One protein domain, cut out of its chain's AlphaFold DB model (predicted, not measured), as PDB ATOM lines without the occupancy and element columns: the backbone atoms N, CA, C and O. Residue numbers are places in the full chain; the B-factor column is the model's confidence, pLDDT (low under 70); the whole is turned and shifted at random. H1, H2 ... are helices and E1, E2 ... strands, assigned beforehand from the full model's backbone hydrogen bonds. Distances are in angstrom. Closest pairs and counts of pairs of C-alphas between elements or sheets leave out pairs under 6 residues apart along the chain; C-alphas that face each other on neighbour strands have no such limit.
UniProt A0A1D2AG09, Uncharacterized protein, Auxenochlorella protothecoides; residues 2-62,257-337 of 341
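Overview. This is residues 2 to 62 and 257 to 337 of the 341 residues of an uncharacterized protein of Auxenochlorella protothecoides (UniProt A0A1D2AG09). Two lobes lie side by side: in the larger, a strongly twisted sheet of five strands curls round the short helix H2, with H3 on the same face and H1 packed on H3; in the smaller, H4 and H5 pack on a pair of strands, E6 and E7. The 142 printed residues hold five named helices and seven named strands, in the order H1 E1 H2 H3 E2 E3 E4 E5 H4 E6 H5 E7. The large sheet is mixed, in the order E1, E2, E5, E4, E3, the small one is parallel, and the class is mixed, helices and strands. The whole is compact, with a radius of gyration of the C-alphas of 16.2 A, and flat, spanning 51 by 42 by 22 A.

Arrangement. In the large sheet, E1, residues 21 to 27, and E2, residues 51 to 57, are parallel at 13 degrees, with N 25 and O 54 within hydrogen-bond range at 2.9 A. E5, residues 274 to 280, is staggered: 278 to 280 pair parallel with E2, N 279 and O 55 at 2.8 A, and 274 to 277 antiparallel with E4, residues 263 to 266, N 276 and O 264 at 2.9 A. E3, residues 258 to 260, and E4 are a hairpin, N 265 and O 258 at 2.8 A, as are E4 and E5; the three strands form a meander, each the antiparallel neighbour of the one before. H2, residues 30 to 35, and H3, residues 38 to 44, lie on the same face, making two layers, helices on one face of a sheet. E1, H2 H3, E2 is a strand-helix-strand unit, parallel strands with helices between, its crossover right-handed. The closest C-alphas of H3 and E2 are those of Ala 44 and Leu 51, 5.1 A. H1, residues 2 to 12, touches H3 at a steep tilt of 62 degrees, closest at the C-alphas of Arg 5 and Val 40, 5.9 A. E6, residues 298 to 303, H5, residues 307 to 322, and E7, residues 331 to 336, form another right-handed unit, with N 301 and O 333 at 2.8 A. H4, residues 285 to 293, touches H5, closest at the C-alphas of Leu 286 and Ala 316, 5.3 A, and only grazes the large sheet. In H1, H3, H4 and H5 every O i to N i+4 pair is within hydrogen-bond range; in H2 0 of 2 are, but 3 of 3 O i to N i+3 pairs.

Along the chain. E1 measures 19.3 A, E2 20.0 A, E5 19.5 A and H5 21.8 A from first to last C-alpha. H1 begins at C-alpha 2 (157.771, 155.570, 238.470), and E7 ends at C-alpha 336 (141.590, 157.283, 234.654).

Size, cuts and confidence. The C-alphas of Ala 271 and Lys 326 are farthest apart, 51.5 A. Residues 63 to 256 are not printed, and C-alphas 62 and 257 are 20.9 A apart across the cut. Of the links printed whole, none is long. The mean pLDDT of the printed part is 76.1; 33 residues are under 70, among them 266 to 274 and 323 to 330.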
ATOM      1  N   LEU A   2     157.334 156.877 237.918       68.75
ATOM      2  CA  LEU A   2     157.771 155.570 238.470       68.75
ATOM      3  C   LEU A   2     157.259 154.321 237.713       68.75
ATOM      4  O   LEU A   2     157.956 153.312 237.648       68.75
ATOM      5  N   SER A   3     156.060 154.378 237.127       74.19
ATOM      6  CA  SER A   3     155.513 153.328 236.252       74.19
ATOM      7  C   SER A   3     156.269 153.201 234.923       74.19
ATOM      8  O   SER A   3     156.675 152.100 234.562       74.19
ATOM      9  N   LEU A   4     156.497 154.318 234.224       77.56
ATOM     10  CA  LEU A   4     157.265 154.383 232.971       77.56
ATOM     11  C   LEU A   4     158.705 153.906 233.180       77.56
ATOM     12  O   LEU A   4     159.169 153.044 232.439       77.56
ATOM     13  N   ARG A   5     159.368 154.383 234.242       79.56
ATOM     14  CA  ARG A   5     160.724 153.959 234.624       79.56
ATOM     15  C   ARG A   5     160.817 152.434 234.753       79.56
ATOM     16  O   ARG A   5     161.651 151.821 234.100       79.56
ATOM     17  N   ARG A   6     159.884 151.809 235.484       80.31
ATOM     18  CA  ARG A   6     159.821 150.343 235.632       80.31
ATOM     19  C   ARG A   6     159.553 149.595 234.325       80.31
ATOM     20  O   ARG A   6     159.952 148.441 234.217       80.31
ATOM     21  N   MET A   7     158.876 150.198 233.344       79.75
ATOM     22  CA  MET A   7     158.725 149.588 232.015       79.75
ATOM     23  C   MET A   7     160.022 149.666 231.204       79.75
ATOM     24  O   MET A   7     160.374 148.684 230.558       79.75
ATOM     25  N   VAL A   8     160.758 150.779 231.284       81.25
ATOM     26  CA  VAL A   8     162.088 150.927 230.665       81.25
ATOM     27  C   VAL A   8     163.090 149.951 231.295       81.25
ATOM     28  O   VAL A   8     163.725 149.187 230.574       81.25
ATOM     29  N   GLU A   9     163.157 149.885 232.629       81.62
ATOM     30  CA  GLU A   9     163.991 148.928 233.377       81.62
ATOM     31  C   GLU A   9     163.652 147.469 233.003       81.62
ATOM     32  O   GLU A   9     164.547 146.660 232.770       81.62
ATOM     33  N   ARG A  10     162.361 147.131 232.863       79.75
ATOM     34  CA  ARG A  10     161.916 145.800 232.411       79.75
ATOM     35  C   ARG A  10     162.258 145.505 230.947       79.75
ATOM     36  O   ARG A  10     162.612 144.367 230.656       79.75
ATOM     37  N   ARG A  11     162.187 146.488 230.040       78.00
ATOM     38  CA  ARG A  11     162.600 146.319 228.633       78.00
ATOM     39  C   ARG A  11     164.111 146.109 228.522       78.00
ATOM     40  O   ARG A  11     164.529 145.217 227.795       78.00
ATOM     41  N   ALA A  12     164.907 146.860 229.284       76.38
ATOM     42  CA  ALA A  12     166.354 146.657 229.384       76.38
ATOM     43  C   ALA A  12     166.709 145.260 229.937       76.38
ATOM     44  O   ALA A  12     167.670 144.646 229.490       76.38
ATOM     45  N   ALA A  13     165.882 144.719 230.840       79.38
ATOM     46  CA  ALA A  13     165.954 143.334 231.314       79.38
ATOM     47  C   ALA A  13     165.268 142.294 230.386       79.38
ATOM     48  O   ALA A  13     165.022 141.165 230.808       79.38
ATOM     49  N   GLY A  14     164.926 142.651 229.141       73.62
ATOM     50  CA  GLY A  14     164.402 141.735 228.115       73.62
ATOM     51  C   GLY A  14     162.898 141.412 228.165       73.62
ATOM     52  O   GLY A  14     162.411 140.643 227.337       73.62
ATOM     53  N   ALA A  15     162.121 141.986 229.090       70.88
ATOM     54  CA  ALA A  15     160.704 141.647 229.268       70.88
ATOM     55  C   ALA A  15     159.771 142.416 228.302       70.88
ATOM     56  O   ALA A  15     159.296 143.518 228.591       70.88
ATOM     57  N   LEU A  16     159.457 141.802 227.156       62.44
ATOM     58  CA  LEU A  16     158.694 142.385 226.036       62.44
ATOM     59  C   LEU A  16     157.155 142.382 226.215       62.44
ATOM     60  O   LEU A  16     156.409 141.983 225.326       62.44
ATOM     61  N   ALA A  17     156.656 142.863 227.356       60.84
ATOM     62  CA  ALA A  17     155.218 142.849 227.673       60.84
ATOM     63  C   ALA A  17     154.357 143.875 226.895       60.84
ATOM     64  O   ALA A  17     153.134 143.768 226.888       60.84
ATOM     65  N   THR A  18     154.958 144.892 226.261       69.75
ATOM     66  CA  THR A  18     154.234 145.931 225.497       69.75
ATOM     67  C   THR A  18     154.882 146.157 224.133       69.75
ATOM     68  O   THR A  18     156.093 146.345 224.042       69.75
ATOM     69  N   ARG A  19     154.074 146.155 223.059       75.75
ATOM     70  CA  ARG A  19     154.566 146.361 221.681       75.75
ATOM     71  C   ARG A  19     154.950 147.814 221.392       75.75
ATOM     72  O   ARG A  19     155.923 148.039 220.682       75.75
ATOM     73  N   ARG A  20     154.211 148.780 221.946       83.06
ATOM     74  CA  ARG A  20     154.455 150.222 221.797       83.06
ATOM     75  C   ARG A  20     153.861 151.000 222.972       83.06
ATOM     76  O   ARG A  20     152.869 150.567 223.557       83.06
ATOM     77  N   VAL A  21     154.464 152.136 223.299       85.31
ATOM     78  CA  VAL A  21     154.094 153.076 224.360       85.31
ATOM     79  C   VAL A  21     154.270 154.493 223.808       85.31
ATOM     80  O   VAL A  21     155.358 154.866 223.386       85.31
ATOM     81  N   ALA A  22     153.206 155.292 223.825       86.38
ATOM     82  CA  ALA A  22     153.258 156.708 223.465       86.38
ATOM     83  C   ALA A  22     152.940 157.559 224.698       86.38
ATOM     84  O   ALA A  22     151.952 157.304 225.392       86.38
ATOM     85  N   VAL A  23     153.776 158.557 224.979       88.75
ATOM     86  CA  VAL A  23     153.653 159.442 226.142       88.75
ATOM     87  C   VAL A  23     153.440 160.874 225.664       88.75
ATOM     88  O   VAL A  23     154.382 161.550 225.262       88.75
ATOM     89  N   LEU A  24     152.192 161.340 225.738       88.81
ATOM     90  CA  LEU A  24     151.819 162.732 225.478       88.81
ATOM     91  C   LEU A  24     151.793 163.489 226.812       88.81
ATOM     92  O   LEU A  24     150.905 163.248 227.635       88.81
ATOM     93  N   TRP A  25     152.737 164.401 227.047       88.44
ATOM     94  CA  TRP A  25     152.796 165.189 228.283       88.44
ATOM     95  C   TRP A  25     152.515 166.666 228.005       88.44
ATOM     96  O   TRP A  25     153.356 167.391 227.486       88.44
ATOM     97  N   ALA A  26     151.327 167.128 228.401       85.75
ATOM     98  CA  ALA A  26     150.984 168.548 228.412       85.75
ATOM     99  C   ALA A  26     151.266 169.189 229.784       85.75
ATOM    100  O   ALA A  26     150.777 168.699 230.804       85.75
ATOM    101  N   ALA A  27     152.001 170.300 229.791       83.38
ATOM    102  CA  ALA A  27     152.325 171.120 230.964       83.38
ATOM    103  C   ALA A  27     151.864 172.576 230.760       83.38
ATOM    104  O   ALA A  27     151.498 172.964 229.645       83.38
ATOM    105  N   ARG A  28     151.878 173.417 231.803       78.81
ATOM    106  CA  ARG A  28     151.709 174.877 231.635       78.81
ATOM    107  C   ARG A  28     153.042 175.560 231.371       78.81
ATOM    108  O   ARG A  28     153.127 176.373 230.456       78.81
ATOM    109  N   HIS A  29     154.063 175.197 232.140       76.69
ATOM    110  CA  HIS A  29     155.401 175.771 232.088       76.69
ATOM    111  C   HIS A  29     156.430 174.699 231.720       76.69
ATOM    112  O   HIS A  29     156.358 173.577 232.220       76.69
ATOM    113  N   ALA A  30     157.436 175.052 230.913       69.81
ATOM    114  CA  ALA A  30     158.515 174.131 230.547       69.81
ATOM    115  C   ALA A  30     159.252 173.537 231.768       69.81
ATOM    116  O   ALA A  30     159.716 172.401 231.728       69.81
ATOM    117  N   SER A  31     159.301 174.273 232.886       71.50
ATOM    118  CA  SER A  31     159.898 173.834 234.152       71.50
ATOM    119  C   SER A  31     159.227 172.608 234.788       71.50
ATOM    120  O   SER A  31     159.845 171.952 235.622       71.50
ATOM    121  N   GLU A  32     158.005 172.244 234.390       76.31
ATOM    122  CA  GLU A  32     157.359 170.999 234.829       76.31
ATOM    123  C   GLU A  32     158.055 169.760 234.230       76.31
ATOM    124  O   GLU A  32     158.180 168.735 234.906       76.31
ATOM    125  N   PHE A  33     158.600 169.868 233.009       78.62
ATOM    126  CA  PHE A  33     159.317 168.779 232.329       78.62
ATOM    127  C   PHE A  33     160.680 168.452 232.962       78.62
ATOM    128  O   PHE A  33     161.208 167.367 232.738       78.62
ATOM    129  N   LEU A  34     161.212 169.321 233.830       71.50
ATOM    130  CA  LEU A  34     162.409 169.046 234.645       71.50
ATOM    131  C   LEU A  34     162.217 167.854 235.607       71.50
ATOM    132  O   LEU A  34     163.182 167.358 236.179       71.50
ATOM    133  N   THR A  35     160.975 167.389 235.791       76.88
ATOM    134  CA  THR A  35     160.638 166.176 236.560       76.88
ATOM    135  C   THR A  35     160.667 164.883 235.727       76.88
ATOM    136  O   THR A  35     160.384 163.806 236.258       76.88
ATOM    137  N   LEU A  36     161.024 164.957 234.437       76.94
ATOM    138  CA  LEU A  36     161.268 163.788 233.592       76.94
ATOM    139  C   LEU A  36     162.491 163.007 234.096       76.94
ATOM    140  O   LEU A  36     163.559 163.572 234.318       76.94
ATOM    141  N   ASP A  37     162.350 161.688 234.224       76.88
ATOM    142  CA  ASP A  37     163.467 160.802 234.555       76.88
ATOM    143  C   ASP A  37     164.403 160.664 233.343       76.88
ATOM    144  O   ASP A  37     163.971 160.234 232.268       76.88
ATOM    145  N   ALA A  38     165.686 161.000 233.514       71.19
ATOM    146  CA  ALA A  38     166.691 160.944 232.452       71.19
ATOM    147  C   ALA A  38     166.796 159.552 231.798       71.19
ATOM    148  O   ALA A  38     167.036 159.466 230.596       71.19
ATOM    149  N   ALA A  39     166.536 158.463 232.536       74.31
ATOM    150  CA  ALA A  39     166.520 157.111 231.973       74.31
ATOM    151  C   ALA A  39     165.327 156.877 231.023       74.31
ATOM    152  O   ALA A  39     165.458 156.180 230.018       74.31
ATOM    153  N   VAL A  40     164.169 157.485 231.305       78.81
ATOM    154  CA  VAL A  40     162.985 157.430 230.426       78.81
ATOM    155  C   VAL A  40     163.188 158.316 229.197       78.81
ATOM    156  O   VAL A  40     162.821 157.923 228.092       78.81
ATOM    157  N   ALA A  41     163.820 159.477 229.374       74.38
ATOM    158  CA  ALA A  41     164.146 160.385 228.281       74.38
ATOM    159  C   ALA A  41     165.179 159.775 227.314       74.38
ATOM    160  O   ALA A  41     164.955 159.752 226.106       74.38
ATOM    161  N   ALA A  42     166.264 159.193 227.838       73.62
ATOM    162  CA  ALA A  42     167.264 158.488 227.039       73.62
ATOM    163  C   ALA A  42     166.674 157.275 226.296       73.62
ATOM    164  O   ALA A  42     167.039 157.028 225.149       73.62
ATOM    165  N   ALA A  43     165.722 156.554 226.903       76.56
ATOM    166  CA  ALA A  43     165.013 155.464 226.235       76.56
ATOM    167  C   ALA A  43     164.140 155.957 225.065       76.56
ATOM    168  O   ALA A  43     164.163 155.341 224.002       76.56
ATOM    169  N   ALA A  44     163.424 157.077 225.217       80.19
ATOM    170  CA  ALA A  44     162.643 157.674 224.127       80.19
ATOM    171  C   ALA A  44     163.533 158.207 222.984       80.19
ATOM    172  O   ALA A  44     163.171 158.119 221.814       80.19
ATOM    173  N   MET A  45     164.729 158.703 223.313       73.38
ATOM    174  CA  MET A  45     165.713 159.209 222.346       73.38
ATOM    175  C   MET A  45     166.647 158.122 221.777       73.38
ATOM    176  O   MET A  45     167.578 158.440 221.042       73.38
ATOM    177  N   SER A  46     166.415 156.841 222.090       72.00
ATOM    178  CA  SER A  46     167.267 155.721 221.648       72.00
ATOM    179  C   SER A  46     167.075 155.307 220.181       72.00
ATOM    180  O   SER A  46     167.832 154.480 219.676       72.00
ATOM    181  N   GLY A  47     166.055 155.844 219.502       67.44
ATOM    182  CA  GLY A  47     165.660 155.450 218.144       67.44
ATOM    183  C   GLY A  47     164.762 154.206 218.073       67.44
ATOM    184  O   GLY A  47     164.239 153.902 217.003       67.44
ATOM    185  N   ASP A  48     164.531 153.509 219.191       77.12
ATOM    186  CA  ASP A  48     163.586 152.391 219.279       77.12
ATOM    187  C   ASP A  48     162.127 152.898 219.160       77.12
ATOM    188  O   ASP A  48     161.656 153.617 220.049       77.12
ATOM    189  N   PRO A  49     161.358 152.513 218.117       77.19
ATOM    190  CA  PRO A  49     159.991 153.002 217.898       77.19
ATOM    191  C   PRO A  49     158.975 152.534 218.958       77.19
ATOM    192  O   PRO A  49     157.797 152.912 218.884       77.19
ATOM    193  N   TRP A  50     159.404 151.716 219.930       84.50
ATOM    194  CA  TRP A  50     158.614 151.309 221.089       84.50
ATOM    195  C   TRP A  50     158.178 152.474 221.977       84.50
ATOM    196  O   TRP A  50     157.032 152.442 222.418       84.50
ATOM    197  N   LEU A  51     159.029 153.472 222.250       84.38
ATOM    198  CA  LEU A  51     158.703 154.577 223.164       84.38
ATOM    199  C   LEU A  51     158.781 155.930 222.458       84.38
ATOM    200  O   LEU A  51     159.868 156.455 222.245       84.38
ATOM    201  N   THR A  52     157.626 156.533 222.174       85.94
ATOM    202  CA  THR A  52     157.556 157.936 221.744       85.94
ATOM    203  C   THR A  52     157.198 158.840 222.924       85.94
ATOM    204  O   THR A  52     156.337 158.507 223.742       85.94
ATOM    205  N   LEU A  53     157.866 159.991 223.017       86.81
ATOM    206  CA  LEU A  53     157.640 161.014 224.038       86.81
ATOM    207  C   LEU A  53     157.437 162.364 223.349       86.81
ATOM    208  O   LEU A  53     158.327 162.837 222.652       86.81
ATOM    209  N   GLU A  54     156.283 162.985 223.574       87.06
ATOM    210  CA  GLU A  54     155.937 164.300 223.029       87.06
ATOM    211  C   GLU A  54     155.591 165.254 224.180       87.06
ATOM    212  O   GLU A  54     154.727 164.958 225.015       87.06
ATOM    213  N   LEU A  55     156.275 166.399 224.235       87.31
ATOM    214  CA  LEU A  55     156.118 167.411 225.280       87.31
ATOM    215  C   LEU A  55     155.354 168.616 224.715       87.31
ATOM    216  O   LEU A  55     155.740 169.153 223.683       87.31
ATOM    217  N   PHE A  56     154.289 169.057 225.390       85.62
ATOM    218  CA  PHE A  56     153.418 170.147 224.932       85.62
ATOM    219  C   PHE A  56     153.293 171.266 225.974       85.62
ATOM    220  O   PHE A  56     152.787 171.038 227.078       85.62
ATOM    221  N   GLN A  57     153.693 172.492 225.630       83.88
ATOM    222  CA  GLN A  57     153.561 173.655 226.512       83.88
ATOM    223  C   GLN A  57     152.272 174.439 226.223       83.88
ATOM    224  O   GLN A  57     152.130 175.097 225.193       83.88
ATOM    225  N   THR A  58     151.333 174.402 227.172       81.12
ATOM    226  CA  THR A  58     149.969 174.937 226.995       81.12
ATOM    227  C   THR A  58     149.805 176.434 227.269       81.12
ATOM    228  O   THR A  58     148.769 176.993 226.904       81.12
ATOM    229  N   GLN A  59     150.791 177.099 227.882       74.06
ATOM    230  CA  GLN A  59     150.885 178.564 227.887       74.06
ATOM    231  C   GLN A  59     151.974 179.011 226.907       74.06
ATOM    232  O   GLN A  59     153.037 178.385 226.890       74.06
ATOM    233  N   PRO A  60     151.776 180.098 226.138       56.97
ATOM    234  CA  PRO A  60     152.874 180.684 225.384       56.97
ATOM    235  C   PRO A  60     153.992 181.068 226.358       56.97
ATOM    236  O   PRO A  60     153.740 181.706 227.382       56.97
ATOM    237  N   SER A  61     155.227 180.671 226.047       50.25
ATOM    238  CA  SER A  61     156.382 181.311 226.678       50.25
ATOM    239  C   SER A  61     156.351 182.800 226.321       50.25
ATOM    240  O   SER A  61     155.967 183.121 225.191       50.25
ATOM    241  N   PRO A  62     156.795 183.722 227.196       42.03
ATOM    242  CA  PRO A  62     157.323 184.978 226.683       42.03
ATOM    243  C   PRO A  62     158.386 184.626 225.636       42.03
ATOM    244  O   PRO A  62     159.293 183.832 225.906       42.03
ATOM    245  N   CYS A 257     167.891 167.324 234.102       63.16
ATOM    246  CA  CYS A 257     167.540 167.833 232.777       63.16
ATOM    247  C   CYS A 257     167.573 169.371 232.785       63.16
ATOM    248  O   CYS A 257     167.201 169.998 233.780       63.16
ATOM    249  N   LEU A 258     168.014 169.973 231.686       66.19
ATOM    250  CA  LEU A 258     168.131 171.421 231.521       66.19
ATOM    251  C   LEU A 258     167.126 171.919 230.477       66.19
ATOM    252  O   LEU A 258     166.605 171.145 229.675       66.19
ATOM    253  N   LEU A 259     166.836 173.218 230.497       64.44
ATOM    254  CA  LEU A 259     165.978 173.878 229.514       64.44
ATOM    255  C   LEU A 259     166.807 174.888 228.733       64.44
ATOM    256  O   LEU A 259     167.339 175.829 229.317       64.44
ATOM    257  N   GLU A 260     166.892 174.695 227.422       68.62
ATOM    258  CA  GLU A 260     167.734 175.491 226.534       68.62
ATOM    259  C   GLU A 260     167.004 175.709 225.205       68.62
ATOM    260  O   GLU A 260     166.534 174.759 224.586       68.62
ATOM    261  N   GLY A 261     166.821 176.969 224.792       59.31
ATOM    262  CA  GLY A 261     166.187 177.315 223.509       59.31
ATOM    263  C   GLY A 261     164.754 176.793 223.290       59.31
ATOM    264  O   GLY A 261     164.322 176.686 222.147       59.31
ATOM    265  N   GLY A 262     164.021 176.431 224.351       63.72
ATOM    266  CA  GLY A 262     162.708 175.774 224.238       63.72
ATOM    267  C   GLY A 262     162.768 174.249 224.059       63.72
ATOM    268  O   GLY A 262     161.741 173.625 223.807       63.72
ATOM    269  N   LYS A 263     163.943 173.636 224.225       71.19
ATOM    270  CA  LYS A 263     164.144 172.183 224.257       71.19
ATOM    271  C   LYS A 263     164.465 171.715 225.678       71.19
ATOM    272  O   LYS A 263     165.066 172.451 226.464       71.19
ATOM    273  N   LEU A 264     164.095 170.478 226.001       69.12
ATOM    274  CA  LEU A 264     164.537 169.792 227.214       69.12
ATOM    275  C   LEU A 264     165.829 169.026 226.905       69.12
ATOM    276  O   LEU A 264     165.797 168.008 226.214       69.12
ATOM    277  N   VAL A 265     166.959 169.513 227.409       72.38
ATOM    278  CA  VAL A 265     168.273 168.878 227.252       72.38
ATOM    279  C   VAL A 265     168.458 167.825 228.340       72.38
ATOM    280  O   VAL A 265     168.409 168.117 229.535       72.38
ATOM    281  N   VAL A 266     168.685 166.585 227.917       69.81
ATOM    282  CA  VAL A 266     168.943 165.429 228.772       69.81
ATOM    283  C   VAL A 266     170.459 165.219 228.838       69.81
ATOM    284  O   VAL A 266     171.060 164.837 227.827       69.81
ATOM    285  N   PRO A 267     171.108 165.446 229.994       60.16
ATOM    286  CA  PRO A 267     172.533 165.189 230.152       60.16
ATOM    287  C   PRO A 267     172.788 163.677 230.186       60.16
ATOM    288  O   PRO A 267     172.633 163.013 231.209       60.16
ATOM    289  N   ASN A 268     173.167 163.127 229.035       57.19
ATOM    290  CA  ASN A 268     173.712 161.780 228.928       57.19
ATOM    291  C   ASN A 268     175.232 161.836 229.165       57.19
ATOM    292  O   ASN A 268     175.879 162.808 228.787       57.19
ATOM    293  N   GLY A 269     175.828 160.801 229.764       50.84
ATOM    294  CA  GLY A 269     177.248 160.784 230.171       50.84
ATOM    295  C   GLY A 269     178.271 160.702 229.024       50.84
ATOM    296  O   GLY A 269     179.425 160.350 229.251       50.84
ATOM    297  N   LYS A 270     177.849 160.968 227.783       45.69
ATOM    298  CA  LYS A 270     178.653 160.959 226.551       45.69
ATOM    299  C   LYS A 270     178.335 162.245 225.782       45.69
ATOM    300  O   LYS A 270     177.224 162.749 225.883       45.69
ATOM    301  N   ALA A 271     179.302 162.782 225.034       42.28
ATOM    302  CA  ALA A 271     179.315 164.178 224.564       42.28
ATOM    303  C   ALA A 271     178.164 164.622 223.621       42.28
ATOM    304  O   ALA A 271     178.104 165.788 223.239       42.28
ATOM    305  N   SER A 272     177.246 163.731 223.248       48.22
ATOM    306  CA  SER A 272     176.011 164.050 222.532       48.22
ATOM    307  C   SER A 272     174.892 164.462 223.499       48.22
ATOM    308  O   SER A 272     174.198 163.623 224.078       48.22
ATOM    309  N   GLN A 273     174.671 165.774 223.632       57.69
ATOM    310  CA  GLN A 273     173.478 166.326 224.284       57.69
ATOM    311  C   GLN A 273     172.213 165.859 223.545       57.69
ATOM    312  O   GLN A 273     171.960 166.255 222.407       57.69
ATOM    313  N   LEU A 274     171.397 165.022 224.189       63.41
ATOM    314  CA  LEU A 274     170.103 164.605 223.651       63.41
ATOM    315  C   LEU A 274     169.058 165.657 224.028       63.41
ATOM    316  O   LEU A 274     168.880 165.943 225.209       63.41
ATOM    317  N   SER A 275     168.366 166.235 223.046       70.12
ATOM    318  CA  SER A 275     167.336 167.254 223.281       70.12
ATOM    319  C   SER A 275     165.962 166.787 222.802       70.12
ATOM    320  O   SER A 275     165.835 166.208 221.726       70.12
ATOM    321  N   VAL A 276     164.937 167.025 223.624       76.81
ATOM    322  CA  VAL A 276     163.526 166.765 223.303       76.81
ATOM    323  C   VAL A 276     162.836 168.099 223.034       76.81
ATOM    324  O   VAL A 276     162.876 168.998 223.879       76.81
ATOM    325  N   ASP A 277     162.193 168.227 221.878       77.44
ATOM    326  CA  ASP A 277     161.498 169.454 221.488       77.44
ATOM    327  C   ASP A 277     160.186 169.629 222.261       77.44
ATOM    328  O   ASP A 277     159.400 168.690 222.413       77.44
ATOM    329  N   ILE A 278     159.945 170.848 222.753       79.81
ATOM    330  CA  ILE A 278     158.707 171.207 223.447       79.81
ATOM    331  C   ILE A 278     157.784 171.905 222.447       79.81
ATOM    332  O   ILE A 278     158.010 173.045 222.044       79.81
ATOM    333  N   LEU A 279     156.722 171.212 222.049       81.88
ATOM    334  CA  LEU A 279     155.759 171.698 221.071       81.88
ATOM    335  C   LEU A 279     154.808 172.734 221.708       81.88
ATOM    336  O   LEU A 279     154.292 172.512 222.810       81.88
ATOM    337  N   PRO A 280     154.528 173.871 221.047       78.50
ATOM    338  CA  PRO A 280     153.612 174.874 221.578       78.50
ATOM    339  C   PRO A 280     152.144 174.433 221.455       78.50
ATOM    340  O   PRO A 280     151.722 173.859 220.454       78.50
ATOM    341  N   GLY A 281     151.327 174.781 222.453       80.50
ATOM    342  CA  GLY A 281     149.871 174.630 222.406       80.50
ATOM    343  C   GLY A 281     149.340 173.386 223.121       80.50
ATOM    344  O   GLY A 281     149.788 173.033 224.212       80.50
ATOM    345  N   ARG A 282     148.298 172.762 222.560       82.50
ATOM    346  CA  ARG A 282     147.638 171.573 223.132       82.50
ATOM    347  C   ARG A 282     147.965 170.325 222.306       82.50
ATOM    348  O   ARG A 282     147.988 170.434 221.083       82.50
ATOM    349  N   PRO A 283     148.122 169.144 222.935       84.62
ATOM    350  CA  PRO A 283     148.337 167.897 222.208       84.62
ATOM    351  C   PRO A 283     147.159 167.592 221.262       84.62
ATOM    352  O   PRO A 283     146.001 167.692 221.689       84.62
ATOM    353  N   PRO A 284     147.412 167.166 220.010       85.50
ATOM    354  CA  PRO A 284     146.377 166.788 219.048       85.50
ATOM    355  C   PRO A 284     145.846 165.371 219.346       85.50
ATOM    356  O   PRO A 284     146.025 164.437 218.568       85.50
ATOM    357  N   ILE A 285     145.188 165.216 220.502       85.94
ATOM    358  CA  ILE A 285     144.779 163.931 221.108       85.94
ATOM    359  C   ILE A 285     144.115 162.976 220.104       85.94
ATOM    360  O   ILE A 285     144.459 161.798 220.070       85.94
ATOM    361  N   LEU A 286     143.178 163.466 219.284       85.44
ATOM    362  CA  LEU A 286     142.450 162.636 218.316       85.44
ATOM    363  C   LEU A 286     143.389 162.057 217.245       85.44
ATOM    364  O   LEU A 286     143.319 160.863 216.972       85.44
ATOM    365  N   ALA A 287     144.299 162.870 216.697       84.06
ATOM    366  CA  ALA A 287     145.261 162.444 215.679       84.06
ATOM    367  C   ALA A 287     146.325 161.483 216.241       84.06
ATOM    368  O   ALA A 287     146.656 160.486 215.607       84.06
ATOM    369  N   ALA A 288     146.813 161.736 217.459       83.75
ATOM    370  CA  ALA A 288     147.748 160.832 218.127       83.75
ATOM    371  C   ALA A 288     147.102 159.467 218.440       83.75
ATOM    372  O   ALA A 288     147.721 158.420 218.248       83.75
ATOM    373  N   LEU A 289     145.832 159.454 218.868       84.56
ATOM    374  CA  LEU A 289     145.088 158.214 219.092       84.56
ATOM    375  C   LEU A 289     144.762 157.484 217.781       84.56
ATOM    376  O   LEU A 289     144.943 156.269 217.726       84.56
ATOM    377  N   SER A 290     144.330 158.176 216.722       82.75
ATOM    378  CA  SER A 290     144.020 157.526 215.440       82.75
ATOM    379  C   SER A 290     145.260 156.906 214.788       82.75
ATOM    380  O   SER A 290     145.182 155.775 214.308       82.75
ATOM    381  N   ALA A 291     146.423 157.565 214.867       80.38
ATOM    382  CA  ALA A 291     147.700 157.015 214.409       80.38
ATOM    383  C   ALA A 291     148.094 155.714 215.140       80.38
ATOM    384  O   ALA A 291     148.644 154.800 214.527       80.38
ATOM    385  N   LEU A 292     147.777 155.591 216.436       79.12
ATOM    386  CA  LEU A 292     147.995 154.358 217.203       79.12
ATOM    387  C   LEU A 292     146.958 153.271 216.870       79.12
ATOM    388  O   LEU A 292     147.318 152.107 216.708       79.12
ATOM    389  N   GLY A 293     145.681 153.642 216.730       74.81
ATOM    390  CA  GLY A 293     144.590 152.712 216.405       74.81
ATOM    391  C   GLY A 293     144.597 152.183 214.968       74.81
ATOM    392  O   GLY A 293     143.933 151.185 214.697       74.81
ATOM    393  N   ALA A 294     145.354 152.815 214.066       76.69
ATOM    394  CA  ALA A 294     145.644 152.297 212.729       76.69
ATOM    395  C   ALA A 294     146.705 151.176 212.734       76.69
ATOM    396  O   ALA A 294     146.750 150.373 211.806       76.69
ATOM    397  N   ALA A 295     147.552 151.108 213.769       73.75
ATOM    398  CA  ALA A 295     148.640 150.134 213.878       73.75
ATOM    399  C   ALA A 295     148.343 148.970 214.845       73.75
ATOM    400  O   ALA A 295     149.055 147.960 214.828       73.75
ATOM    401  N   HIS A 296     147.356 149.113 215.738       78.25
ATOM    402  CA  HIS A 296     147.137 148.205 216.869       78.25
ATOM    403  C   HIS A 296     145.647 147.908 217.107       78.25
ATOM    404  O   HIS A 296     144.847 148.819 217.304       78.25
ATOM    405  N   GLU A 297     145.289 146.621 217.183       77.44
ATOM    406  CA  GLU A 297     143.914 146.131 217.408       77.44
ATOM    407  C   GLU A 297     143.307 146.567 218.752       77.44
ATOM    408  O   GLU A 297     142.088 146.670 218.889       77.44
ATOM    409  N   SER A 298     144.143 146.848 219.753       81.69
ATOM    410  CA  SER A 298     143.727 147.396 221.044       81.69
ATOM    411  C   SER A 298     144.755 148.392 221.581       81.69
ATOM    412  O   SER A 298     145.964 148.227 221.407       81.69
ATOM    413  N   VAL A 299     144.258 149.454 222.216       84.19
ATOM    414  CA  VAL A 299     145.035 150.582 222.736       84.19
ATOM    415  C   VAL A 299     144.504 150.941 224.126       84.19
ATOM    416  O   VAL A 299     143.339 151.305 224.292       84.19
ATOM    417  N   SER A 300     145.363 150.855 225.142       85.75
ATOM    418  CA  SER A 300     145.033 151.243 226.520       85.75
ATOM    419  C   SER A 300     145.448 152.689 226.777       85.75
ATOM    420  O   SER A 300     146.630 152.995 226.914       85.75
ATOM    421  N   VAL A 301     144.465 153.584 226.851       87.62
ATOM    422  CA  VAL A 301     144.655 155.026 227.029       87.62
ATOM    423  C   VAL A 301     144.638 155.357 228.523       87.62
ATOM    424  O   VAL A 301     143.592 155.315 229.171       87.62
ATOM    425  N   LEU A 302     145.805 155.682 229.077       88.69
ATOM    426  CA  LEU A 302     145.992 156.014 230.492       88.69
ATOM    427  C   LEU A 302     146.030 157.537 230.660       88.69
ATOM    428  O   LEU A 302     146.915 158.193 230.119       88.69
ATOM    429  N   VAL A 303     145.088 158.108 231.417       87.69
ATOM    430  CA  VAL A 303     144.979 159.568 231.597       87.69
ATOM    431  C   VAL A 303     145.153 159.953 233.058       87.69
ATOM    432  O   VAL A 303     144.399 159.499 233.917       87.69
ATOM    433  N   SER A 304     146.115 160.837 233.320       84.62
ATOM    434  CA  SER A 304     146.446 161.368 234.644       84.62
ATOM    435  C   SER A 304     146.550 162.893 234.548       84.62
ATOM    436  O   SER A 304     147.364 163.398 233.781       84.62
ATOM    437  N   GLY A 305     145.681 163.639 235.239       82.06
ATOM    438  CA  GLY A 305     145.607 165.102 235.117       82.06
ATOM    439  C   GLY A 305     144.208 165.691 235.373       82.06
ATOM    440  O   GLY A 305     143.346 165.011 235.933       82.06
ATOM    441  N   PRO A 306     143.965 166.964 234.994       82.88
ATOM    442  CA  PRO A 306     142.734 167.684 235.326       82.88
ATOM    443  C   PRO A 306     141.513 167.182 234.541       82.88
ATOM    444  O   PRO A 306     141.618 166.780 233.383       82.88
ATOM    445  N   ASP A 307     140.319 167.298 235.134       81.00
ATOM    446  CA  ASP A 307     139.075 166.761 234.554       81.00
ATOM    447  C   ASP A 307     138.720 167.324 233.169       81.00
ATOM    448  O   ASP A 307     138.106 166.623 232.368       81.00
ATOM    449  N   GLY A 308     139.136 168.554 232.846       82.94
ATOM    450  CA  GLY A 308     138.977 169.114 231.499       82.94
ATOM    451  C   GLY A 308     139.752 168.331 230.431       82.94
ATOM    452  O   GLY A 308     139.215 168.071 229.359       82.94
ATOM    453  N   MET A 309     140.971 167.885 230.754       83.12
ATOM    454  CA  MET A 309     141.787 167.035 229.880       83.12
ATOM    455  C   MET A 309     141.227 165.610 229.817       83.12
ATOM    456  O   MET A 309     141.167 165.013 228.745       83.12
ATOM    457  N   PHE A 310     140.747 165.077 230.947       87.06
ATOM    458  CA  PHE A 310     140.072 163.778 230.963       87.06
ATOM    459  C   PHE A 310     138.825 163.770 230.065       87.06
ATOM    460  O   PHE A 310     138.636 162.828 229.301       87.06
ATOM    461  N   ARG A 311     138.012 164.836 230.093       87.31
ATOM    462  CA  ARG A 311     136.838 164.986 229.216       87.31
ATOM    463  C   ARG A 311     137.213 165.039 227.733       87.31
ATOM    464  O   ARG A 311     136.560 164.360 226.951       87.31
ATOM    465  N   SER A 312     138.263 165.769 227.344       86.44
ATOM    466  CA  SER A 312     138.687 165.815 225.933       86.44
ATOM    467  C   SER A 312     139.250 164.480 225.434       86.44
ATOM    468  O   SER A 312     138.967 164.095 224.303       86.44
ATOM    469  N   VAL A 313     139.986 163.731 226.268       88.81
ATOM    470  CA  VAL A 313     140.438 162.376 225.893       88.81
ATOM    471  C   VAL A 313     139.261 161.396 225.845       88.81
ATOM    472  O   VAL A 313     139.174 160.607 224.911       88.81
ATOM    473  N   PHE A 314     138.319 161.471 226.793       89.62
ATOM    474  CA  PHE A 314     137.093 160.665 226.769       89.62
ATOM    475  C   PHE A 314     136.263 160.916 225.507       89.62
ATOM    476  O   PHE A 314     135.799 159.957 224.895       89.62
ATOM    477  N   GLN A 315     136.115 162.176 225.086       89.69
ATOM    478  CA  GLN A 315     135.421 162.521 223.847       89.69
ATOM    479  C   GLN A 315     136.123 161.917 222.621       89.69
ATOM    480  O   GLN A 315     135.474 161.195 221.869       89.69
ATOM    481  N   ALA A 316     137.437 162.116 222.465       87.50
ATOM    482  CA  ALA A 316     138.188 161.557 221.337       87.50
ATOM    483  C   ALA A 316     138.132 160.014 221.296       87.50
ATOM    484  O   ALA A 316     137.926 159.423 220.239       87.50
ATOM    485  N   VAL A 317     138.242 159.346 222.451       88.38
ATOM    486  CA  VAL A 317     138.075 157.884 222.565       88.38
ATOM    487  C   VAL A 317     136.650 157.445 222.211       88.38
ATOM    488  O   VAL A 317     136.472 156.432 221.536       88.38
ATOM    489  N   ALA A 318     135.626 158.193 222.628       87.38
ATOM    490  CA  ALA A 318     134.238 157.896 222.287       87.38
ATOM    491  C   ALA A 318     133.953 158.094 220.789       87.38
ATOM    492  O   ALA A 318     133.226 157.296 220.206       87.38
ATOM    493  N   GLU A 319     134.533 159.110 220.151       87.31
ATOM    494  CA  GLU A 319     134.428 159.355 218.706       87.31
ATOM    495  C   GLU A 319     135.104 158.233 217.901       87.31
ATOM    496  O   GLU A 319     134.461 157.622 217.044       87.31
ATOM    497  N   LEU A 320     136.342 157.866 218.251       83.69
ATOM    498  CA  LEU A 320     137.084 156.777 217.602       83.69
ATOM    499  C   LEU A 320     136.427 155.397 217.800       83.69
ATOM    500  O   LEU A 320     136.415 154.582 216.881       83.69
ATOM    501  N   ASN A 321     135.823 155.133 218.964       84.75
ATOM    502  CA  ASN A 321     135.062 153.899 219.196       84.75
ATOM    503  C   ASN A 321     133.655 153.912 218.561       84.75
ATOM    504  O   ASN A 321     133.098 152.840 218.331       84.75
ATOM    505  N   ARG A 322     133.066 155.081 218.260       79.88
ATOM    506  CA  ARG A 322     131.779 155.198 217.541       79.88
ATOM    507  C   ARG A 322     131.928 154.977 216.039       79.88
ATOM    508  O   ARG A 322     131.061 154.348 215.441       79.88
ATOM    509  N   GLY A 323     133.004 155.477 215.431       65.19
ATOM    510  CA  GLY A 323     133.252 155.430 213.984       65.19
ATOM    511  C   GLY A 323     133.630 154.051 213.424       65.19
ATOM    512  O   GLY A 323     134.495 153.975 212.558       65.19
ATOM    513  N   ARG A 324     133.042 152.961 213.935       63.81
ATOM    514  CA  ARG A 324     133.437 151.573 213.648       63.81
ATOM    515  C   ARG A 324     132.545 150.885 212.602       63.81
ATOM    516  O   ARG A 324     131.536 150.284 212.980       63.81
ATOM    517  N   PRO A 325     132.935 150.842 211.312       50.62
ATOM    518  CA  PRO A 325     132.567 149.715 210.460       50.62
ATOM    519  C   PRO A 325     133.220 148.421 210.987       50.62
ATOM    520  O   PRO A 325     134.134 148.444 211.818       50.62
ATOM    521  N   LYS A 326     132.717 147.267 210.540       49.31
ATOM    522  CA  LYS A 326     133.124 145.948 211.052       49.31
ATOM    523  C   LYS A 326     134.532 145.560 210.574       49.31
ATOM    524  O   LYS A 326     134.807 145.647 209.386       49.31
ATOM    525  N   SER A 327     135.322 144.994 211.493       47.97
ATOM    526  CA  SER A 327     136.680 144.447 211.299       47.97
ATOM    527  C   SER A 327     137.789 145.471 210.987       47.97
ATOM    528  O   SER A 327     137.644 146.318 210.114       47.97
ATOM    529  N   GLY A 328     138.921 145.374 211.697       54.31
ATOM    530  CA  GLY A 328     140.182 146.059 211.356       54.31
ATOM    531  C   GLY A 328     140.554 147.341 212.122       54.31
ATOM    532  O   GLY A 328     141.695 147.774 212.016       54.31
ATOM    533  N   SER A 329     139.660 147.949 212.912       60.69
ATOM    534  CA  SER A 329     139.971 149.174 213.682       60.69
ATOM    535  C   SER A 329     140.396 148.898 215.133       60.69
ATOM    536  O   SER A 329     139.808 148.047 215.809       60.69
ATOM    537  N   GLY A 330     141.376 149.656 215.641       67.94
ATOM    538  CA  GLY A 330     141.884 149.555 217.016       67.94
ATOM    539  C   GLY A 330     140.878 149.950 218.103       67.94
ATOM    540  O   GLY A 330     140.135 150.925 217.955       67.94
ATOM    541  N   TYR A 331     140.777 149.164 219.180       81.94
ATOM    542  CA  TYR A 331     139.839 149.390 220.289       81.94
ATOM    543  C   TYR A 331     140.481 150.186 221.424       81.94
ATOM    544  O   TYR A 331     141.461 149.745 222.025       81.94
ATOM    545  N   PHE A 332     139.897 151.336 221.755       85.56
ATOM    546  CA  PHE A 332     140.436 152.237 222.768       85.56
ATOM    547  C   PHE A 332     139.772 151.994 224.126       85.56
ATOM    548  O   PHE A 332     138.608 152.351 224.320       85.56
ATOM    549  N   SER A 333     140.516 151.433 225.084       86.31
ATOM    550  CA  SER A 333     140.077 151.331 226.483       86.31
ATOM    551  C   SER A 333     140.628 152.509 227.293       86.31
ATOM    552  O   SER A 333     141.834 152.752 227.297       86.31
ATOM    553  N   LEU A 334     139.755 153.277 227.953       87.25
ATOM    554  CA  LEU A 334     140.144 154.474 228.706       87.25
ATOM    555  C   LEU A 334     140.235 154.193 230.207       87.25
ATOM    556  O   LEU A 334     139.263 153.771 230.829       87.25
ATOM    557  N   HIS A 335     141.373 154.544 230.801       85.19
ATOM    558  CA  HIS A 335     141.674 154.315 232.213       85.19
ATOM    559  C   HIS A 335     142.071 155.629 232.890       85.19
ATOM    560  O   HIS A 335     143.109 156.218 232.578       85.19
ATOM    561  N   LYS A 336     141.257 156.100 233.845       81.75
ATOM    562  CA  LYS A 336     141.590 157.283 234.654       81.75
ATOM    563  C   LYS A 336     142.551 156.893 235.776       81.75
ATOM    564  O   LYS A 336     142.173 156.158 236.686       81.75
ATOM    565  N   GLN A 337     143.774 157.412 235.743       78.25
ATOM    566  CA  GLN A 337     144.728 157.255 236.836       78.25
ATOM    567  C   GLN A 337     144.527 158.340 237.900       78.25
ATOM    568  O   GLN A 337     144.239 159.498 237.600       78.25
TER     569      GLN A 337